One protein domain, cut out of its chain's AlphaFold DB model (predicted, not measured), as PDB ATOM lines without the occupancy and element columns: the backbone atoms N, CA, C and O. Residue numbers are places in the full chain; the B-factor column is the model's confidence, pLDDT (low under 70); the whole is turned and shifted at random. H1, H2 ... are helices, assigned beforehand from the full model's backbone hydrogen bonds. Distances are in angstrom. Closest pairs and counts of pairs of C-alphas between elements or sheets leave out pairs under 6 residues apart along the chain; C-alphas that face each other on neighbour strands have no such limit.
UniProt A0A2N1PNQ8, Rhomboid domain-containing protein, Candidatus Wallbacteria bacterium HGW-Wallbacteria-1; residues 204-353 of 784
ATOM      1  N   THR A 204      50.199 -32.307  46.412       74.00
ATOM      2  CA  THR A 204      49.120 -33.294  46.251       74.00
ATOM      3  C   THR A 204      49.078 -33.784  44.805       74.00
ATOM      4  O   THR A 204      49.166 -34.984  44.553       74.00
ATOM      5  N   ARG A 205      49.064 -32.866  43.829       72.56
ATOM      6  CA  ARG A 205      49.135 -33.211  42.402       72.56
ATOM      7  C   ARG A 205      50.383 -34.026  42.059       72.56
ATOM      8  O   ARG A 205      50.287 -34.970  41.283       72.56
ATOM      9  N   CYS A 206      51.550 -33.662  42.586       61.53
ATOM     10  CA  CYS A 206      52.804 -34.369  42.328       61.53
ATOM     11  C   CYS A 206      52.739 -35.828  42.809       61.53
ATOM     12  O   CYS A 206      53.126 -36.736  42.073       61.53
ATOM     13  N   HIS A 207      52.206 -36.065  44.009       64.62
ATOM     14  CA  HIS A 207      52.023 -37.411  44.550       64.62
ATOM     15  C   HIS A 207      50.981 -38.217  43.759       64.62
ATOM     16  O   HIS A 207      51.255 -39.364  43.399       64.62
ATOM     17  N   LEU A 208      49.860 -37.597  43.364       67.62
ATOM     18  CA  LEU A 208      48.876 -38.198  42.452       67.62
ATOM     19  C   LEU A 208      49.501 -38.579  41.093       67.62
ATOM     20  O   LEU A 208      49.289 -39.681  40.595       67.62
ATOM     21  N   GLU A 209      50.327 -37.708  40.497       63.06
ATOM     22  CA  GLU A 209      51.041 -37.959  39.229       63.06
ATOM     23  C   GLU A 209      52.060 -39.115  39.313       63.06
ATOM     24  O   GLU A 209      52.432 -39.683  38.276       63.06
ATOM     25  N   ASN A 210      52.508 -39.455  40.525       57.47
ATOM     26  CA  ASN A 210      53.474 -40.518  40.806       57.47
ATOM     27  C   ASN A 210      52.836 -41.794  41.392       57.47
ATOM     28  O   ASN A 210      53.567 -42.737  41.684       57.47
ATOM     29  N   GLY A 211      51.507 -41.844  41.548       61.47
ATOM     30  CA  GLY A 211      50.792 -42.999  42.110       61.47
ATOM     31  C   GLY A 211      50.949 -43.180  43.626       61.47
ATOM     32  O   GLY A 211      50.649 -44.250  44.146       61.47
ATOM     33  N   GLN A 212      51.425 -42.154  44.334       67.06
ATOM     34  CA  GLN A 212      51.596 -42.128  45.792       67.06
ATOM     35  C   GLN A 212      50.322 -41.594  46.457       67.06
ATOM     36  O   GLN A 212      50.273 -40.451  46.913       67.06
ATOM     37  N   TYR A 213      49.238 -42.368  46.405       78.12
ATOM     38  CA  TYR A 213      47.913 -41.865  46.784       78.12
ATOM     39  C   TYR A 213      47.758 -41.614  48.287       78.12
ATOM     40  O   TYR A 213      47.094 -40.650  48.659       78.12
ATOM     41  N   SER A 214      48.402 -42.417  49.136       76.19
ATOM     42  CA  SER A 214      48.374 -42.228  50.591       76.19
ATOM     43  C   SER A 214      49.106 -40.953  51.005       76.19
ATOM     44  O   SER A 214      48.601 -40.174  51.804       76.19
ATOM     45  N   GLU A 215      50.263 -40.677  50.404       74.62
ATOM     46  CA  GLU A 215      51.008 -39.441  50.639       74.62
ATOM     47  C   GLU A 215      50.273 -38.224  50.065       74.62
ATOM     48  O   GLU A 215      50.272 -37.157  50.675       74.62
ATOM     49  N   ALA A 216      49.593 -38.377  48.921       76.00
ATOM     50  CA  ALA A 216      48.737 -37.326  48.378       76.00
ATOM     51  C   ALA A 216      47.580 -36.981  49.331       76.00
ATOM     52  O   ALA A 216      47.286 -35.796  49.512       76.00
ATOM     53  N   ALA A 217      46.954 -38.002  49.930       80.62
ATOM     54  CA  ALA A 217      45.891 -37.843  50.916       80.62
ATOM     55  C   ALA A 217      46.411 -37.154  52.181       80.62
ATOM     56  O   ALA A 217      45.837 -36.151  52.582       80.62
ATOM     57  N   ALA A 218      47.557 -37.582  52.722       77.06
ATOM     58  CA  ALA A 218      48.161 -36.973  53.909       77.06
ATOM     59  C   ALA A 218      48.525 -35.488  53.707       77.06
ATOM     60  O   ALA A 218      48.282 -34.652  54.577       77.06
ATOM     61  N   VAL A 219      49.064 -35.113  52.537       75.94
ATOM     62  CA  VAL A 219      49.333 -33.694  52.208       75.94
ATOM     63  C   VAL A 219      48.034 -32.888  52.146       75.94
ATOM     64  O   VAL A 219      47.985 -31.746  52.608       75.94
ATOM     65  N   PHE A 220      46.983 -33.467  51.565       84.06
ATOM     66  CA  PHE A 220      45.687 -32.808  51.444       84.06
ATOM     67  C   PHE A 220      44.952 -32.698  52.789       84.06
ATOM     68  O   PHE A 220      44.333 -31.673  53.071       84.06
ATOM     69  N   GLU A 221      45.067 -33.708  53.645       83.88
ATOM     70  CA  GLU A 221      44.539 -33.733  55.007       83.88
ATOM     71  C   GLU A 221      45.236 -32.703  55.902       83.88
ATOM     72  O   GLU A 221      44.569 -31.966  56.629       83.88
ATOM     73  N   MET A 222      46.560 -32.568  55.785       80.38
ATOM     74  CA  MET A 222      47.323 -31.533  56.483       80.38
ATOM     75  C   MET A 222      46.857 -30.130  56.077       80.38
ATOM     76  O   MET A 222      46.588 -29.294  56.940       80.38
ATOM     77  N   LEU A 223      46.701 -29.871  54.771       84.56
ATOM     78  CA  LEU A 223      46.143 -28.607  54.279       84.56
ATOM     79  C   LEU A 223      44.734 -28.369  54.841       84.56
ATOM     80  O   LEU A 223      44.442 -27.280  55.326       84.56
ATOM     81  N   SER A 224      43.881 -29.391  54.792       84.31
ATOM     82  CA  SER A 224      42.499 -29.337  55.276       84.31
ATOM     83  C   SER A 224      42.431 -29.007  56.769       84.31
ATOM     84  O   SER A 224      41.687 -28.111  57.162       84.31
ATOM     85  N   SER A 225      43.290 -29.640  57.572       81.56
ATOM     86  CA  SER A 225      43.406 -29.431  59.020       81.56
ATOM     87  C   SER A 225      43.880 -28.019  59.374       81.56
ATOM     88  O   SER A 225      43.330 -27.383  60.276       81.56
ATOM     89  N   ILE A 226      44.868 -27.491  58.641       81.44
ATOM     90  CA  ILE A 226      45.340 -26.105  58.801       81.44
ATOM     91  C   ILE A 226      44.221 -25.115  58.443       81.44
ATOM     92  O   ILE A 226      44.031 -24.116  59.131       81.44
ATOM     93  N   VAL A 227      43.451 -25.395  57.387       84.81
ATOM     94  CA  VAL A 227      42.346 -24.536  56.933       84.81
ATOM     95  C   VAL A 227      41.165 -24.531  57.909       84.81
ATOM     96  O   VAL A 227      40.533 -23.484  58.073       84.81
ATOM     97  N   SER A 228      40.871 -25.662  58.559       81.56
ATOM     98  CA  SER A 228      39.852 -25.754  59.615       81.56
ATOM     99  C   SER A 228      40.287 -25.142  60.949       81.56
ATOM    100  O   SER A 228      39.432 -24.838  61.776       81.56
ATOM    101  N   GLY A 229      41.595 -24.975  61.171       78.19
ATOM    102  CA  GLY A 229      42.154 -24.476  62.425       78.19
ATOM    103  C   GLY A 229      41.816 -23.010  62.729       78.19
ATOM    104  O   GLY A 229      41.543 -22.192  61.844       78.19
ATOM    105  N   GLU A 230      41.870 -22.653  64.016       68.56
ATOM    106  CA  GLU A 230      41.597 -21.285  64.477       68.56
ATOM    107  C   GLU A 230      42.663 -20.283  64.012       68.56
ATOM    108  O   GLU A 230      42.325 -19.147  63.661       68.56
ATOM    109  N   THR A 231      43.925 -20.715  63.940       75.62
ATOM    110  CA  THR A 231      45.086 -19.917  63.527       75.62
ATOM    111  C   THR A 231      45.641 -20.403  62.185       75.62
ATOM    112  O   THR A 231      45.620 -21.592  61.880       75.62
ATOM    113  N   LEU A 232      46.120 -19.471  61.355       79.19
ATOM    114  CA  LEU A 232      46.751 -19.768  60.064       79.19
ATOM    115  C   LEU A 232      48.241 -19.393  60.092       79.19
ATOM    116  O   LEU A 232      48.616 -18.490  60.846       79.19
ATOM    117  N   PRO A 233      49.082 -20.027  59.252       79.06
ATOM    118  CA  PRO A 233      50.461 -19.599  59.049       79.06
ATOM    119  C   PRO A 233      50.559 -18.126  58.632       79.06
ATOM    120  O   PRO A 233      49.677 -17.588  57.957       79.06
ATOM    121  N   GLU A 234      51.654 -17.469  59.014       75.12
ATOM    122  CA  GLU A 234      51.863 -16.056  58.706       75.12
ATOM    123  C   GLU A 234      51.924 -15.836  57.183       75.12
ATOM    124  O   GLU A 234      52.576 -16.580  56.450       75.12
ATOM    125  N   GLY A 235      51.189 -14.834  56.689       71.88
ATOM    126  CA  GLY A 235      51.073 -14.541  55.256       71.88
ATOM    127  C   GLY A 235      50.021 -15.358  54.493       71.88
ATOM    128  O   GLY A 235      49.807 -15.087  53.313       71.88
ATOM    129  N   TRP A 236      49.328 -16.316  55.124       81.88
ATOM    130  CA  TRP A 236      48.232 -17.049  54.480       81.88
ATOM    131  C   TRP A 236      46.905 -16.291  54.570       81.88
ATOM    132  O   TRP A 236      46.453 -15.903  55.647       81.88
ATOM    133  N   SER A 237      46.215 -16.160  53.437       82.81
ATOM    134  CA  SER A 237      44.818 -15.722  53.413       82.81
ATOM    135  C   SER A 237      43.882 -16.904  53.666       82.81
ATOM    136  O   SER A 237      43.933 -17.911  52.957       82.81
ATOM    137  N   ARG A 238      42.953 -16.765  54.622       81.12
ATOM    138  CA  ARG A 238      41.914 -17.781  54.882       81.12
ATOM    139  C   ARG A 238      41.045 -18.047  53.652       81.12
ATOM    140  O   ARG A 238      40.631 -19.180  53.428       81.12
ATOM    141  N   GLN A 239      40.788 -17.018  52.846       79.19
ATOM    142  CA  GLN A 239      40.024 -17.143  51.606       79.19
ATOM    143  C   GLN A 239      40.788 -17.956  50.553       79.19
ATOM    144  O   GLN A 239      40.216 -18.845  49.927       79.19
ATOM    145  N   GLU A 240      42.083 -17.684  50.385       77.94
ATOM    146  CA  GLU A 240      42.942 -18.407  49.443       77.94
ATOM    147  C   GLU A 240      43.095 -19.876  49.854       77.94
ATOM    148  O   GLU A 240      42.893 -20.778  49.038       77.94
ATOM    149  N   ALA A 241      43.349 -20.131  51.138       80.00
ATOM    150  CA  ALA A 241      43.511 -21.480  51.661       80.00
ATOM    151  C   ALA A 241      42.213 -22.308  51.550       80.00
ATOM    152  O   ALA A 241      42.253 -23.453  51.103       80.00
ATOM    153  N   ARG A 242      41.043 -21.708  51.823       82.00
ATOM    154  CA  ARG A 242      39.737 -22.354  51.588       82.00
ATOM    155  C   ARG A 242      39.461 -22.630  50.113       82.00
ATOM    156  O   ARG A 242      38.926 -23.685  49.794       82.00
ATOM    157  N   SER A 243      39.860 -21.733  49.206       79.81
ATOM    158  CA  SER A 243      39.684 -21.943  47.760       79.81
ATOM    159  C   SER A 243      40.507 -23.113  47.210       79.81
ATOM    160  O   SER A 243      40.174 -23.666  46.162       79.81
ATOM    161  N   CYS A 244      41.553 -23.529  47.929       81.31
ATOM    162  CA  CYS A 244      42.367 -24.671  47.543       81.31
ATOM    163  C   CYS A 244      41.659 -26.014  47.795       81.31
ATOM    164  O   CYS A 244      41.891 -26.964  47.049       81.31
ATOM    165  N   ILE A 245      40.762 -26.099  48.784       86.38
ATOM    166  CA  ILE A 245      40.112 -27.358  49.180       86.38
ATOM    167  C   ILE A 245      39.273 -27.974  48.040       86.38
ATOM    168  O   ILE A 245      39.539 -29.126  47.683       86.38
ATOM    169  N   PRO A 246      38.352 -27.244  47.371       81.00
ATOM    170  CA  PRO A 246      37.605 -27.797  46.238       81.00
ATOM    171  C   PRO A 246      38.512 -28.212  45.074       81.00
ATOM    172  O   PRO A 246      38.275 -29.230  44.433       81.00
ATOM    173  N   VAL A 247      39.590 -27.464  44.812       81.62
ATOM    174  CA  VAL A 247      40.534 -27.768  43.723       81.62
ATOM    175  C   VAL A 247      41.314 -29.054  44.005       81.62
ATOM    176  O   VAL A 247      41.505 -29.865  43.098       81.62
ATOM    177  N   GLY A 248      41.741 -29.279  45.249       80.94
ATOM    178  CA  GLY A 248      42.395 -30.528  45.645       80.94
ATOM    179  C   GLY A 248      41.465 -31.739  45.548       80.94
ATOM    180  O   GLY A 248      41.882 -32.787  45.056       80.94
ATOM    181  N   LEU A 249      40.184 -31.575  45.888       83.88
ATOM    182  CA  LEU A 249      39.186 -32.632  45.726       83.88
ATOM    183  C   LEU A 249      38.865 -32.915  44.242       83.88
ATOM    184  O   LEU A 249      38.753 -34.074  43.846       83.88
ATOM    185  N   MET A 250      38.817 -31.887  43.382       81.06
ATOM    186  CA  MET A 250      38.714 -32.065  41.921       81.06
ATOM    187  C   MET A 250      39.888 -32.848  41.342       81.06
ATOM    188  O   MET A 250      39.689 -33.672  40.443       81.06
ATOM    189  N   LEU A 251      41.106 -32.603  41.840       81.38
ATOM    190  CA  LEU A 251      42.289 -33.382  41.472       81.38
ATOM    191  C   LEU A 251      42.101 -34.851  41.884       81.38
ATOM    192  O   LEU A 251      42.274 -35.731  41.046       81.38
ATOM    193  N   ALA A 252      41.670 -35.125  43.116       81.25
ATOM    194  CA  ALA A 252      41.430 -36.492  43.581       81.25
ATOM    195  C   ALA A 252      40.364 -37.226  42.742       81.25
ATOM    196  O   ALA A 252      40.648 -38.296  42.203       81.25
ATOM    197  N   PHE A 253      39.183 -36.628  42.521       83.19
ATOM    198  CA  PHE A 253      38.131 -37.225  41.682       83.19
ATOM    199  C   PHE A 253      38.565 -37.437  40.231       83.19
ATOM    200  O   PHE A 253      38.189 -38.432  39.609       83.19
ATOM    201  N   SER A 254      39.372 -36.526  39.684       80.62
ATOM    202  CA  SER A 254      39.908 -36.674  38.331       80.62
ATOM    203  C   SER A 254      40.844 -37.872  38.228       80.62
ATOM    204  O   SER A 254      40.666 -38.694  37.338       80.62
ATOM    205  N   TRP A 255      41.800 -38.008  39.151       79.19
ATOM    206  CA  TRP A 255      42.752 -39.125  39.156       79.19
ATOM    207  C   TRP A 255      42.103 -40.468  39.500       79.19
ATOM    208  O   TRP A 255      42.518 -41.492  38.964       79.19
ATOM    209  N   ALA A 256      41.059 -40.471  40.329       78.12
ATOM    210  CA  ALA A 256      40.265 -41.663  40.620       78.12
ATOM    211  C   ALA A 256      39.294 -42.049  39.485       78.12
ATOM    212  O   ALA A 256      38.629 -43.078  39.563       78.12
ATOM    213  N   GLY A 257      39.179 -41.229  38.433       77.62
ATOM    214  CA  GLY A 257      38.260 -41.481  37.326       77.62
ATOM    215  C   GLY A 257      36.780 -41.373  37.714       77.62
ATOM    216  O   GLY A 257      35.948 -42.094  37.163       77.62
ATOM    217  N   HIS A 258      36.440 -40.478  38.648       83.38
ATOM    218  CA  HIS A 258      35.103 -40.321  39.228       83.38
ATOM    219  C   HIS A 258      34.411 -39.013  38.766       83.38
ATOM    220  O   HIS A 258      34.330 -38.039  39.519       83.38
ATOM    221  N   PRO A 259      33.895 -38.945  37.520       79.75
ATOM    222  CA  PRO A 259      33.331 -37.718  36.943       79.75
ATOM    223  C   PRO A 259      32.060 -37.230  37.650       79.75
ATOM    224  O   PRO A 259      31.796 -36.029  37.639       79.75
ATOM    225  N   GLN A 260      31.288 -38.131  38.268       80.44
ATOM    226  CA  GLN A 260      30.051 -37.777  38.972       80.44
ATOM    227  C   GLN A 260      30.336 -36.928  40.216       80.44
ATOM    228  O   GLN A 260      29.702 -35.898  40.405       80.44
ATOM    229  N   GLY A 261      31.393 -37.252  40.966       79.94
ATOM    230  CA  GLY A 261      31.796 -36.472  42.145       79.94
ATOM    231  C   GLY A 261      32.139 -35.012  41.820       79.94
ATOM    232  O   GLY A 261      31.922 -34.123  42.634       79.94
ATOM    233  N   ILE A 262      32.596 -34.731  40.593       82.19
ATOM    234  CA  ILE A 262      32.854 -33.364  40.113       82.19
ATOM    235  C   ILE A 262      31.538 -32.612  39.857       82.19
ATOM    236  O   ILE A 262      31.465 -31.407  40.093       82.19
ATOM    237  N   ILE A 263      30.501 -33.308  39.379       80.38
ATOM    238  CA  ILE A 263      29.157 -32.750  39.167       80.38
ATOM    239  C   ILE A 263      28.497 -32.460  40.512       80.38
ATOM    240  O   ILE A 263      28.015 -31.348  40.723       80.38
ATOM    241  N   ASP A 264      28.527 -33.432  41.422       80.69
ATOM    242  CA  ASP A 264      27.898 -33.329  42.739       80.69
ATOM    243  C   ASP A 264      28.521 -32.183  43.545       80.69
ATOM    244  O   ASP A 264      27.819 -31.339  44.103       80.69
ATOM    245  N   MET A 265      29.853 -32.073  43.511       81.31
ATOM    246  CA  MET A 265      30.587 -30.990  44.160       81.31
ATOM    247  C   MET A 265      30.292 -29.621  43.525       81.31
ATOM    248  O   MET A 265      30.151 -28.634  44.243       81.31
ATOM    249  N   ALA A 266      30.154 -29.537  42.198       77.19
ATOM    250  CA  ALA A 266      29.782 -28.288  41.531       77.19
ATOM    251  C   ALA A 266      28.330 -27.858  41.823       77.19
ATOM    252  O   ALA A 266      28.024 -26.666  41.780       77.19
ATOM    253  N   GLY A 267      27.443 -28.816  42.114       72.75
ATOM    254  CA  GLY A 267      26.057 -28.569  42.512       72.75
ATOM    255  C   GLY A 267      25.889 -28.160  43.980       72.75
ATOM    256  O   GLY A 267      24.869 -27.568  44.329       72.75
ATOM    257  N   ASN A 268      26.878 -28.433  44.833       77.12
ATOM    258  CA  ASN A 268      26.824 -28.118  46.257       77.12
ATOM    259  C   ASN A 268      27.439 -26.734  46.546       77.12
ATOM    260  O   ASN A 268      28.637 -26.493  46.377       77.12
ATOM    261  N   SER A 269      26.604 -25.811  47.033       70.19
ATOM    262  CA  SER A 269      26.988 -24.424  47.321       70.19
ATOM    263  C   SER A 269      28.084 -24.283  48.379       70.19
ATOM    264  O   SER A 269      28.787 -23.274  48.372       70.19
ATOM    265  N   ALA A 270      28.265 -25.275  49.258       69.25
ATOM    266  CA  ALA A 270      29.282 -25.243  50.307       69.25
ATOM    267  C   ALA A 270      30.719 -25.289  49.758       69.25
ATOM    268  O   ALA A 270      31.629 -24.735  50.367       69.25
ATOM    269  N   PHE A 271      30.922 -25.852  48.560       70.94
ATOM    270  CA  PHE A 271      32.220 -25.818  47.876       70.94
ATOM    271  C   PHE A 271      32.508 -24.473  47.190       70.94
ATOM    272  O   PHE A 271      33.601 -24.277  46.663       70.94
ATOM    273  N   GLY A 272      31.551 -23.535  47.168       67.00
ATOM    274  CA  GLY A 272      31.741 -22.204  46.578       67.00
ATOM    275  C   GLY A 272      31.927 -22.208  45.055       67.00
ATOM    276  O   GLY A 272      32.389 -21.221  44.487       67.00
ATOM    277  N   LEU A 273      31.564 -23.306  44.382       66.88
ATOM    278  CA  LEU A 273      31.734 -23.499  42.937       66.88
ATOM    279  C   LEU A 273      30.526 -23.044  42.109       66.88
ATOM    280  O   LEU A 273      30.533 -23.171  40.891       66.88
ATOM    281  N   SER A 274      29.500 -22.465  42.734       58.47
ATOM    282  CA  SER A 274      28.292 -21.980  42.049       58.47
ATOM    283  C   SER A 274      28.568 -20.888  41.001       58.47
ATOM    284  O   SER A 274      27.750 -20.676  40.106       58.47
ATOM    285  N   GLY A 275      29.728 -20.223  41.078       56.34
ATOM    286  CA  GLY A 275      30.225 -19.268  40.081       56.34
ATOM    287  C   GLY A 275      31.219 -19.841  39.062       56.34
ATOM    288  O   GLY A 275      31.709 -19.086  38.222       56.34
ATOM    289  N   PHE A 276      31.555 -21.138  39.121       66.19
ATOM    290  CA  PHE A 276      32.482 -21.738  38.160       66.19
ATOM    291  C   PHE A 276      31.841 -21.807  36.766       66.19
ATOM    292  O   PHE A 276      30.722 -22.312  36.623       66.19
ATOM    293  N   PRO A 277      32.546 -21.362  35.711       69.56
ATOM    294  CA  PRO A 277      32.081 -21.546  34.345       69.56
ATOM    295  C   PRO A 277      31.829 -23.031  34.063       69.56
ATOM    296  O   PRO A 277      32.650 -23.885  34.417       69.56
ATOM    297  N   ARG A 278      30.715 -23.356  33.392       72.81
ATOM    298  CA  ARG A 278      30.354 -24.747  33.045       72.81
ATOM    299  C   ARG A 278      31.465 -25.449  32.264       72.81
ATOM    300  O   ARG A 278      31.647 -26.655  32.371       72.81
ATOM    301  N   GLU A 279      32.248 -24.677  31.530       73.81
ATOM    302  CA  GLU A 279      33.414 -25.090  30.761       73.81
ATOM    303  C   GLU A 279      34.528 -25.632  31.658       73.81
ATOM    304  O   GLU A 279      35.168 -26.620  31.313       73.81
ATOM    305  N   GLN A 280      34.751 -25.032  32.830       71.12
ATOM    306  CA  GLN A 280      35.734 -25.547  33.782       71.12
ATOM    307  C   GLN A 280      35.254 -26.872  34.378       71.12
ATOM    308  O   GLN A 280      36.040 -27.805  34.507       71.12
ATOM    309  N   ILE A 281      33.954 -27.008  34.644       77.00
ATOM    310  CA  ILE A 281      33.369 -28.270  35.111       77.00
ATOM    311  C   ILE A 281      33.514 -29.359  34.031       77.00
ATOM    312  O   ILE A 281      33.960 -30.465  34.334       77.00
ATOM    313  N   TYR A 282      33.227 -29.051  32.760       78.31
ATOM    314  CA  TYR A 282      33.449 -29.985  31.647       78.31
ATOM    315  C   TYR A 282      34.915 -30.380  31.490       78.31
ATOM    316  O   TYR A 282      35.203 -31.539  31.205       78.31
ATOM    317  N   TYR A 283      35.837 -29.446  31.712       77.19
ATOM    318  CA  TYR A 283      37.268 -29.714  31.689       77.19
ATOM    319  C   TYR A 283      37.673 -30.745  32.762       77.19
ATOM    320  O   TYR A 283      38.354 -31.726  32.459       77.19
ATOM    321  N   TRP A 284      37.192 -30.581  33.996       78.00
ATOM    322  CA  TRP A 284      37.459 -31.514  35.093       78.00
ATOM    323  C   TRP A 284      36.755 -32.873  34.909       78.00
ATOM    324  O   TRP A 284      37.333 -33.920  35.189       78.00
ATOM    325  N   GLN A 285      35.549 -32.903  34.339       80.25
ATOM    326  CA  GLN A 285      34.899 -34.167  33.965       80.25
ATOM    327  C   GLN A 285      35.650 -34.897  32.847       80.25
ATOM    328  O   GLN A 285      35.796 -36.117  32.893       80.25
ATOM    329  N   ALA A 286      36.130 -34.169  31.837       71.06
ATOM    330  CA  ALA A 286      36.881 -34.746  30.730       71.06
ATOM    331  C   ALA A 286      38.180 -35.397  31.218       71.06
ATOM    332  O   ALA A 286      38.526 -36.481  30.747       71.06
ATOM    333  N   LEU A 287      38.843 -34.763  32.192       72.31
ATOM    334  CA  LEU A 287      39.965 -35.303  32.956       72.31
ATOM    335  C   LEU A 287      39.617 -36.640  33.631       72.31
ATOM    336  O   LEU A 287      40.308 -37.629  33.404       72.31
ATOM    337  N   ALA A 288      38.533 -36.691  34.409       76.38
ATOM    338  CA  ALA A 288      38.096 -37.916  35.082       76.38
ATOM    339  C   ALA A 288      37.765 -39.047  34.092       76.38
ATOM    340  O   ALA A 288      38.201 -40.184  34.264       76.38
ATOM    341  N   TRP A 289      37.055 -38.744  33.001       75.31
ATOM    342  CA  TRP A 289      36.782 -39.722  31.941       75.31
ATOM    343  C   TRP A 289      38.049 -40.218  31.248       75.31
ATOM    344  O   TRP A 289      38.118 -41.387  30.865       75.31
ATOM    345  N   ALA A 290      39.059 -39.354  31.141       66.75
ATOM    346  CA  ALA A 290      40.355 -39.701  30.591       66.75
ATOM    347  C   ALA A 290      41.041 -40.749  31.471       66.75
ATOM    348  O   ALA A 290      41.407 -41.811  30.973       66.75
ATOM    349  N   PHE A 291      41.142 -40.497  32.779       68.44
ATOM    350  CA  PHE A 291      41.713 -41.448  33.740       68.44
ATOM    351  C   PHE A 291      40.912 -42.752  33.853       68.44
ATOM    352  O   PHE A 291      41.493 -43.801  34.109       68.44
ATOM    353  N   ARG A 292      39.605 -42.720  33.567       70.44
ATOM    354  CA  ARG A 292      38.755 -43.917  33.442       70.44
ATOM    355  C   ARG A 292      38.928 -44.667  32.107       70.44
ATOM    356  O   ARG A 292      38.338 -45.725  31.918       70.44
ATOM    357  N   GLY A 293      39.705 -44.130  31.164       60.88
ATOM    358  CA  GLY A 293      39.980 -44.740  29.859       60.88
ATOM    359  C   GLY A 293      38.917 -44.497  28.778       60.88
ATOM    360  O   GLY A 293      38.984 -45.109  27.712       60.88
ATOM    361  N   ASN A 294      37.945 -43.603  28.999       69.88
ATOM    362  CA  ASN A 294      36.875 -43.311  28.036       69.88
ATOM    363  C   ASN A 294      37.231 -42.117  27.134       69.88
ATOM    364  O   ASN A 294      36.779 -40.986  27.337       69.88
ATOM    365  N   SER A 295      38.031 -42.383  26.100       63.12
ATOM    366  CA  SER A 295      38.528 -41.362  25.167       63.12
ATOM    367  C   SER A 295      37.424 -40.643  24.382       63.12
ATOM    368  O   SER A 295      37.551 -39.446  24.121       63.12
ATOM    369  N   ALA A 296      36.326 -41.330  24.048       64.75
ATOM    370  CA  ALA A 296      35.200 -40.745  23.321       64.75
ATOM    371  C   ALA A 296      34.506 -39.653  24.148       64.75
ATOM    372  O   ALA A 296      34.288 -38.542  23.660       64.75
ATOM    373  N   ARG A 297      34.225 -39.937  25.428       72.88
ATOM    374  CA  ARG A 297      33.580 -38.972  26.326       72.88
ATOM    375  C   ARG A 297      34.510 -37.820  26.705       72.88
ATOM    376  O   ARG A 297      34.058 -36.678  26.786       72.88
ATOM    377  N   THR A 298      35.808 -38.088  26.873       68.94
ATOM    378  CA  THR A 298      36.826 -37.041  27.052       68.94
ATOM    379  C   THR A 298      36.868 -36.088  25.860       68.94
ATOM    380  O   THR A 298      36.849 -34.875  26.061       68.94
ATOM    381  N   ALA A 299      36.893 -36.611  24.629       65.25
ATOM    382  CA  ALA A 299      36.941 -35.792  23.420       65.25
ATOM    383  C   ALA A 299      35.685 -34.917  23.268       65.25
ATOM    384  O   ALA A 299      35.804 -33.719  23.018       65.25
ATOM    385  N   GLU A 300      34.498 -35.483  23.501       79.75
ATOM    386  CA  GLU A 300      33.225 -34.751  23.445       79.75
ATOM    387  C   GLU A 300      33.191 -33.568  24.429       79.75
ATOM    388  O   GLU A 300      32.810 -32.448  24.074       79.75
ATOM    389  N   LEU A 301      33.601 -33.801  25.680       74.19
ATOM    390  CA  LEU A 301      33.630 -32.767  26.714       74.19
ATOM    391  C   LEU A 301      34.707 -31.714  26.430       74.19
ATOM    392  O   LEU A 301      34.424 -30.522  26.549       74.19
ATOM    393  N   MET A 302      35.902 -32.109  25.979       72.56
ATOM    394  CA  MET A 302      36.940 -31.145  25.590       72.56
ATOM    395  C   MET A 302      36.541 -30.313  24.372       72.56
ATOM    396  O   MET A 302      36.896 -29.137  24.291       72.56
ATOM    397  N   GLU A 303      35.747 -30.852  23.447       74.31
ATOM    398  CA  GLU A 303      35.205 -30.070  22.339       74.31
ATOM    399  C   GLU A 303      34.214 -28.997  22.823       74.31
ATOM    400  O   GLU A 303      34.240 -27.866  22.330       74.31
ATOM    401  N   LYS A 304      33.396 -29.304  23.840       77.38
ATOM    402  CA  LYS A 304      32.525 -28.316  24.507       77.38
ATOM    403  C   LYS A 304      33.343 -27.202  25.168       77.38
ATOM    404  O   LYS A 304      33.016 -26.033  24.990       77.38
ATOM    405  N   VAL A 305      34.448 -27.539  25.839       71.75
ATOM    406  CA  VAL A 305      35.386 -26.553  26.420       71.75
ATOM    407  C   VAL A 305      36.004 -25.660  25.334       71.75
ATOM    408  O   VAL A 305      36.025 -24.434  25.462       71.75
ATOM    409  N   LYS A 306      36.456 -26.261  24.224       67.25
ATOM    410  CA  LYS A 306      37.083 -25.556  23.090       67.25
ATOM    411  C   LYS A 306      36.127 -24.583  22.394       67.25
ATOM    412  O   LYS A 306      36.557 -23.502  21.987       67.25
ATOM    413  N   LYS A 307      34.847 -24.945  22.259       69.25
ATOM    414  CA  LYS A 307      33.825 -24.110  21.602       69.25
ATOM    415  C   LYS A 307      33.531 -22.819  22.365       69.25
ATOM    416  O   LYS A 307      33.296 -21.799  21.723       69.25
ATOM    417  N   THR A 308      33.600 -22.835  23.694       61.69
ATOM    418  CA  THR A 308      33.227 -21.669  24.506       61.69
ATOM    419  C   THR A 308      34.395 -20.734  24.823       61.69
ATOM    420  O   THR A 308      34.215 -19.520  24.838       61.69
ATOM    421  N   ILE A 309      35.609 -21.255  25.042       57.16
ATOM    422  CA  ILE A 309      36.754 -20.426  25.472       57.16
ATOM    423  C   ILE A 309      37.353 -19.597  24.312       57.16
ATOM    424  O   ILE A 309      38.006 -18.579  24.542       57.16
ATOM    425  N   GLY A 310      37.071 -19.967  23.055       46.81
ATOM    426  CA  GLY A 310      37.539 -19.265  21.859       46.81
ATOM    427  C   GLY A 310      39.062 -19.347  21.665       46.81
ATOM    428  O   GLY A 310      39.851 -19.335  22.605       46.81
ATOM    429  N   ARG A 311      39.524 -19.366  20.407       42.75
ATOM    430  CA  ARG A 311      40.964 -19.425  20.047       42.75
ATOM    431  C   ARG A 311      41.834 -18.295  20.638       42.75
ATOM    432  O   ARG A 311      43.047 -18.329  20.468       42.75
ATOM    433  N   LYS A 312      41.242 -17.282  21.283       39.69
ATOM    434  CA  LYS A 312      41.924 -16.056  21.715       39.69
ATOM    435  C   LYS A 312      42.583 -16.125  23.092       39.69
ATOM    436  O   LYS A 312      43.507 -15.347  23.292       39.69
ATOM    437  N   PHE A 313      42.154 -16.998  24.011       44.53
ATOM    438  CA  PHE A 313      42.654 -16.916  25.391       44.53
ATOM    439  C   PHE A 313      43.743 -17.911  25.779       44.53
ATOM    440  O   PHE A 313      44.649 -17.486  26.476       44.53
ATOM    441  N   PHE A 314      43.774 -19.156  25.296       45.84
ATOM    442  CA  PHE A 314      44.895 -20.059  25.606       45.84
ATOM    443  C   PHE A 314      45.028 -21.221  24.599       45.84
ATOM    444  O   PHE A 314      44.486 -22.299  24.838       45.84
ATOM    445  N   PRO A 315      45.763 -21.057  23.482       41.34
ATOM    446  CA  PRO A 315      46.031 -22.163  22.556       41.34
ATOM    447  C   PRO A 315      47.000 -23.202  23.146       41.34
ATOM    448  O   PRO A 315      46.813 -24.401  22.982       41.34
ATOM    449  N   SER A 316      48.019 -22.749  23.881       42.09
ATOM    450  CA  SER A 316      49.157 -23.582  24.284       42.09
ATOM    451  C   SER A 316      48.951 -24.358  25.584       42.09
ATOM    452  O   SER A 316      49.510 -25.443  25.727       42.09
ATOM    453  N   SER A 317      48.164 -23.852  26.539       38.78
ATOM    454  CA  SER A 317      47.969 -24.546  27.819       38.78
ATOM    455  C   SER A 317      46.965 -25.689  27.709       38.78
ATOM    456  O   SER A 317      47.205 -26.720  28.318       38.78
ATOM    457  N   VAL A 318      45.908 -25.574  26.893       40.41
ATOM    458  CA  VAL A 318      44.931 -26.660  26.672       40.41
ATOM    459  C   VAL A 318      45.545 -27.809  25.867       40.41
ATOM    460  O   VAL A 318      45.339 -28.958  26.234       40.41
ATOM    461  N   GLU A 319      46.376 -27.532  24.856       44.91
ATOM    462  CA  GLU A 319      47.163 -28.569  24.161       44.91
ATOM    463  C   GLU A 319      48.194 -29.226  25.089       44.91
ATOM    464  O   GLU A 319      48.309 -30.450  25.127       44.91
ATOM    465  N   GLN A 320      48.916 -28.443  25.901       42.44
ATOM    466  CA  GLN A 320      49.833 -28.998  26.909       42.44
ATOM    467  C   GLN A 320      49.103 -29.852  27.947       42.44
ATOM    468  O   GLN A 320      49.676 -30.792  28.496       42.44
ATOM    469  N   LEU A 321      47.849 -29.528  28.229       41.53
ATOM    470  CA  LEU A 321      47.016 -30.207  29.200       41.53
ATOM    471  C   LEU A 321      46.406 -31.471  28.603       41.53
ATOM    472  O   LEU A 321      46.571 -32.514  29.211       41.53
ATOM    473  N   GLU A 322      45.869 -31.448  27.381       46.25
ATOM    474  CA  GLU A 322      45.506 -32.656  26.620       46.25
ATOM    475  C   GLU A 322      46.701 -33.609  26.483       46.25
ATOM    476  O   GLU A 322      46.548 -34.815  26.687       46.25
ATOM    477  N   HIS A 323      47.902 -33.067  26.252       44.28
ATOM    478  CA  HIS A 323      49.152 -33.819  26.212       44.28
ATOM    479  C   HIS A 323      49.521 -34.424  27.577       44.28
ATOM    480  O   HIS A 323      49.935 -35.580  27.647       44.28
ATOM    481  N   ARG A 324      49.362 -33.681  28.684       45.84
ATOM    482  CA  ARG A 324      49.622 -34.185  30.048       45.84
ATOM    483  C   ARG A 324      48.586 -35.211  30.500       45.84
ATOM    484  O   ARG A 324      48.972 -36.191  31.126       45.84
ATOM    485  N   ILE A 325      47.320 -35.007  30.148       47.66
ATOM    486  CA  ILE A 325      46.201 -35.913  30.412       47.66
ATOM    487  C   ILE A 325      46.432 -37.221  29.669       47.66
ATOM    488  O   ILE A 325      46.512 -38.262  30.305       47.66
ATOM    489  N   HIS A 326      46.697 -37.173  28.360       46.75
ATOM    490  CA  HIS A 326      47.071 -38.363  27.593       46.75
ATOM    491  C   HIS A 326      48.282 -39.076  28.204       46.75
ATOM    492  O   HIS A 326      48.265 -40.289  28.377       46.75
ATOM    493  N   LYS A 327      49.324 -38.344  28.607       41.16
ATOM    494  CA  LYS A 327      50.523 -38.938  29.219       41.16
ATOM    495  C   LYS A 327      50.249 -39.598  30.576       41.16
ATOM    496  O   LYS A 327      50.964 -40.535  30.925       41.16
ATOM    497  N   ALA A 328      49.254 -39.119  31.321       42.50
ATOM    498  CA  ALA A 328      48.820 -39.699  32.587       42.50
ATOM    499  C   ALA A 328      47.964 -40.963  32.378       42.50
ATOM    500  O   ALA A 328      48.177 -41.940  33.084       42.50
ATOM    501  N   ILE A 329      47.122 -41.001  31.335       43.84
ATOM    502  CA  ILE A 329      46.383 -42.205  30.893       43.84
ATOM    503  C   ILE A 329      47.342 -43.337  30.462       43.84
ATOM    504  O   ILE A 329      47.036 -44.511  30.627       43.84
ATOM    505  N   TYR A 330      48.525 -42.999  29.929       40.41
ATOM    506  CA  TYR A 330      49.557 -43.962  29.499       40.41
ATOM    507  C   TYR A 330      50.606 -44.313  30.574       40.41
ATOM    508  O   TYR A 330      51.566 -45.050  30.300       40.41
ATOM    509  N   ARG A 331      50.487 -43.777  31.793       40.12
ATOM    510  CA  ARG A 331      51.221 -44.316  32.942       40.12
ATOM    511  C   ARG A 331      50.377 -45.450  33.510       40.12
ATOM    512  O   ARG A 331      49.185 -45.274  33.714       40.12
ATOM    513  N   GLU A 332      51.009 -46.591  33.775       48.00
ATOM    514  CA  GLU A 332      50.470 -47.700  34.579       48.00
ATOM    515  C   GLU A 332      50.289 -47.249  36.043       48.00
ATOM    516  O   GLU A 332      50.837 -47.832  36.971       48.00
ATOM    517  N   THR A 333      49.618 -46.117  36.254       49.09
ATOM    518  CA  THR A 333      49.299 -45.601  37.576       49.09
ATOM    519  C   THR A 333      48.238 -46.545  38.132       49.09
ATOM    520  O   THR A 333      47.199 -46.701  37.485       49.09
ATOM    521  N   PRO A 334      48.492 -47.230  39.261       56.25
ATOM    522  CA  PRO A 334      47.511 -48.144  39.829       56.25
ATOM    523  C   PRO A 334      46.202 -47.386  40.091       56.25
ATOM    524  O   PRO A 334      46.251 -46.183  40.346       56.25
ATOM    525  N   PRO A 335      45.029 -48.026  40.001       64.62
ATOM    526  CA  PRO A 335      43.781 -47.368  40.370       64.62
ATOM    527  C   PRO A 335      43.843 -46.916  41.836       64.62
ATOM    528  O   PRO A 335      44.399 -47.614  42.684       64.62
ATOM    529  N   MET A 336      43.311 -45.727  42.124       74.31
ATOM    530  CA  MET A 336      43.203 -45.223  43.494       74.31
ATOM    531  C   MET A 336      42.142 -46.028  44.252       74.31
ATOM    532  O   MET A 336      41.049 -46.247  43.734       74.31
ATOM    533  N   ASP A 337      42.460 -46.448  45.477       76.19
ATOM    534  CA  ASP A 337      41.509 -47.128  46.358       76.19
ATOM    535  C   ASP A 337      40.352 -46.187  46.741       76.19
ATOM    536  O   ASP A 337      40.564 -45.021  47.087       76.19
ATOM    537  N   SER A 338      39.125 -46.709  46.718       74.75
ATOM    538  CA  SER A 338      37.920 -46.029  47.196       74.75
ATOM    539  C   SER A 338      38.039 -45.482  48.624       74.75
ATOM    540  O   SER A 338      37.524 -44.399  48.887       74.75
ATOM    541  N   ALA A 339      38.755 -46.166  49.525       75.06
ATOM    542  CA  ALA A 339      38.970 -45.710  50.898       75.06
ATOM    543  C   ALA A 339      39.849 -44.451  50.955       75.06
ATOM    544  O   ALA A 339      39.588 -43.536  51.733       75.06
ATOM    545  N   ILE A 340      40.856 -44.363  50.079       76.38
ATOM    546  CA  ILE A 340      41.716 -43.178  49.972       76.38
ATOM    547  C   ILE A 340      40.912 -42.005  49.405       76.38
ATOM    548  O   ILE A 340      40.994 -40.894  49.927       76.38
ATOM    549  N   LEU A 341      40.092 -42.246  48.376       81.75
ATOM    550  CA  LEU A 341      39.210 -41.221  47.811       81.75
ATOM    551  C   LEU A 341      38.178 -40.714  48.835       81.75
ATOM    552  O   LEU A 341      37.916 -39.512  48.892       81.75
ATOM    553  N   ALA A 342      37.633 -41.607  49.667       77.62
ATOM    554  CA  ALA A 342      36.762 -41.242  50.781       77.62
ATOM    555  C   ALA A 342      37.494 -40.373  51.818       77.62
ATOM    556  O   ALA A 342      36.922 -39.399  52.300       77.62
ATOM    557  N   GLY A 343      38.778 -40.647  52.083       80.00
ATOM    558  CA  GLY A 343      39.639 -39.800  52.915       80.00
ATOM    559  C   GLY A 343      39.744 -38.363  52.393       80.00
ATOM    560  O   GLY A 343      39.490 -37.421  53.138       80.00
ATOM    561  N   PHE A 344      40.001 -38.178  51.090       83.25
ATOM    562  CA  PHE A 344      39.991 -36.844  50.463       83.25
ATOM    563  C   PHE A 344      38.649 -36.120  50.650       83.25
ATOM    564  O   PHE A 344      38.627 -34.933  50.982       83.25
ATOM    565  N   ALA A 345      37.529 -36.815  50.433       80.81
ATOM    566  CA  ALA A 345      36.199 -36.232  50.600       80.81
ATOM    567  C   ALA A 345      35.923 -35.847  52.064       80.81
ATOM    568  O   ALA A 345      35.458 -34.737  52.324       80.81
ATOM    569  N   GLY A 346      36.286 -36.711  53.018       80.62
ATOM    570  CA  GLY A 346      36.144 -36.463  54.453       80.62
ATOM    571  C   GLY A 346      36.954 -35.256  54.936       80.62
ATOM    572  O   GLY A 346      36.403 -34.373  55.596       80.62
ATOM    573  N   SER A 347      38.231 -35.154  54.545       82.19
ATOM    574  CA  SER A 347      39.077 -34.000  54.890       82.19
ATOM    575  C   SER A 347      38.533 -32.691  54.303       82.19
ATOM    576  O   SER A 347      38.539 -31.659  54.976       82.19
ATOM    577  N   ALA A 348      38.008 -32.723  53.073       81.44
ATOM    578  CA  ALA A 348      37.420 -31.548  52.434       81.44
ATOM    579  C   ALA A 348      36.130 -31.082  53.130       81.44
ATOM    580  O   ALA A 348      35.968 -29.882  53.369       81.44
ATOM    581  N   SER A 349      35.239 -32.015  53.485       80.19
ATOM    582  CA  SER A 349      34.013 -31.716  54.237       80.19
ATOM    583  C   SER A 349      34.325 -31.103  55.601       80.19
ATOM    584  O   SER A 349      33.716 -30.100  55.968       80.19
ATOM    585  N   MET A 350      35.333 -31.628  56.306       80.69
ATOM    586  CA  MET A 350      35.804 -31.071  57.578       80.69
ATOM    587  C   MET A 350      36.333 -29.635  57.415       80.69
ATOM    588  O   MET A 350      35.921 -28.739  58.149       80.69
ATOM    589  N   ALA A 351      37.195 -29.385  56.424       78.94
ATOM    590  CA  ALA A 351      37.785 -28.061  56.192       78.94
ATOM    591  C   ALA A 351      36.764 -26.982  55.795       78.94
ATOM    592  O   ALA A 351      36.948 -25.794  56.093       78.94
ATOM    593  N   LEU A 352      35.696 -27.384  55.104       79.56
ATOM    594  CA  LEU A 352      34.639 -26.489  54.629       79.56
ATOM    595  C   LEU A 352      33.423 -26.425  55.568       79.56
ATOM    596  O   LEU A 352      32.560 -25.576  55.354       79.56
ATOM    597  N   GLY A 353      33.373 -27.253  56.618       69.12
ATOM    598  CA  GLY A 353      32.261 -27.298  57.571       69.12
ATOM    599  C   GLY A 353      30.968 -27.851  56.966       69.12
ATOM    600  O   GLY A 353      29.889 -27.340  57.253       69.12
TER     601      GLY A 353
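AT A GLANCE: This is residues 204 to 353 of the 784 residues of the protein "Rhomboid domain-containing protein" of Candidatus Wallbacteria bacterium HGW-Wallbacteria-1 (UniProt A0A2N1PNQ8). Two groups of helices stand next to each other along the longest axis, H1, H2, H3 and H8 in one and H5, H6 and H7 in the other; they join where the last residues of H3 meet H5, and H4 packs on both. H2, H3, H5, H6, H7 and H8 form a bundle, helices running alongside one another. The printed part has 150 residues with eight named helices, H1 to H8 in order, and no named strand: all helix. It is compact, with a radius of gyration of the C-alphas of 15.6 A, and rounded, spanning 44 by 34 by 27 A.

IN THESE COORDINATES: Find C-alpha 204 at (49.120, -33.294, 46.251), where H1, residues 204 to 209, begins. Next come H2, residues 213 to 228, 22.1 A, and H3, residues 238 to 255, 26.5 A. Then read H4, residues 259 to 267; H5, 278 to 291, 20.2 A; H6, 295 to 309, 21.0 A; and H7, 315 to 329, 21.7 A. H8, residues 338 to 352, 21.2 A, ends at (34.639, -26.489, 54.629).

HOW THE PARTS SIT: Start at H3, the hub, touching H1, H2, H4, H5 and H8. It touches H8 at Ile 245 and Ala 348, C-alphas 5.9 A apart, a shallow tilt of 17 degrees, opposite ways. With residues 250 to 255 alone it touches H5, a steep tilt of 42 degrees; the closest C-alphas, Ser 254 and Ala 288, are 3.9 A apart. H5 and H6 form a hairpin, closest at C-alphas 286 and 298, 4.3 A. H6 and H7 are near each other. O i to N i+4 pairs are all within hydrogen-bond range in H1, H2, H4, H5, H6 and H8, against 11 of 14 in H3 and 10 of 11 in H7.

THE WHOLE: The farthest C-alphas, Thr 231 and Ala 296, are 46.3 A apart. The printed part has no cut, and no link is long. Confidence is under 70 in 54 residues, among them 306 to 335; H7 has mean pLDDT 43.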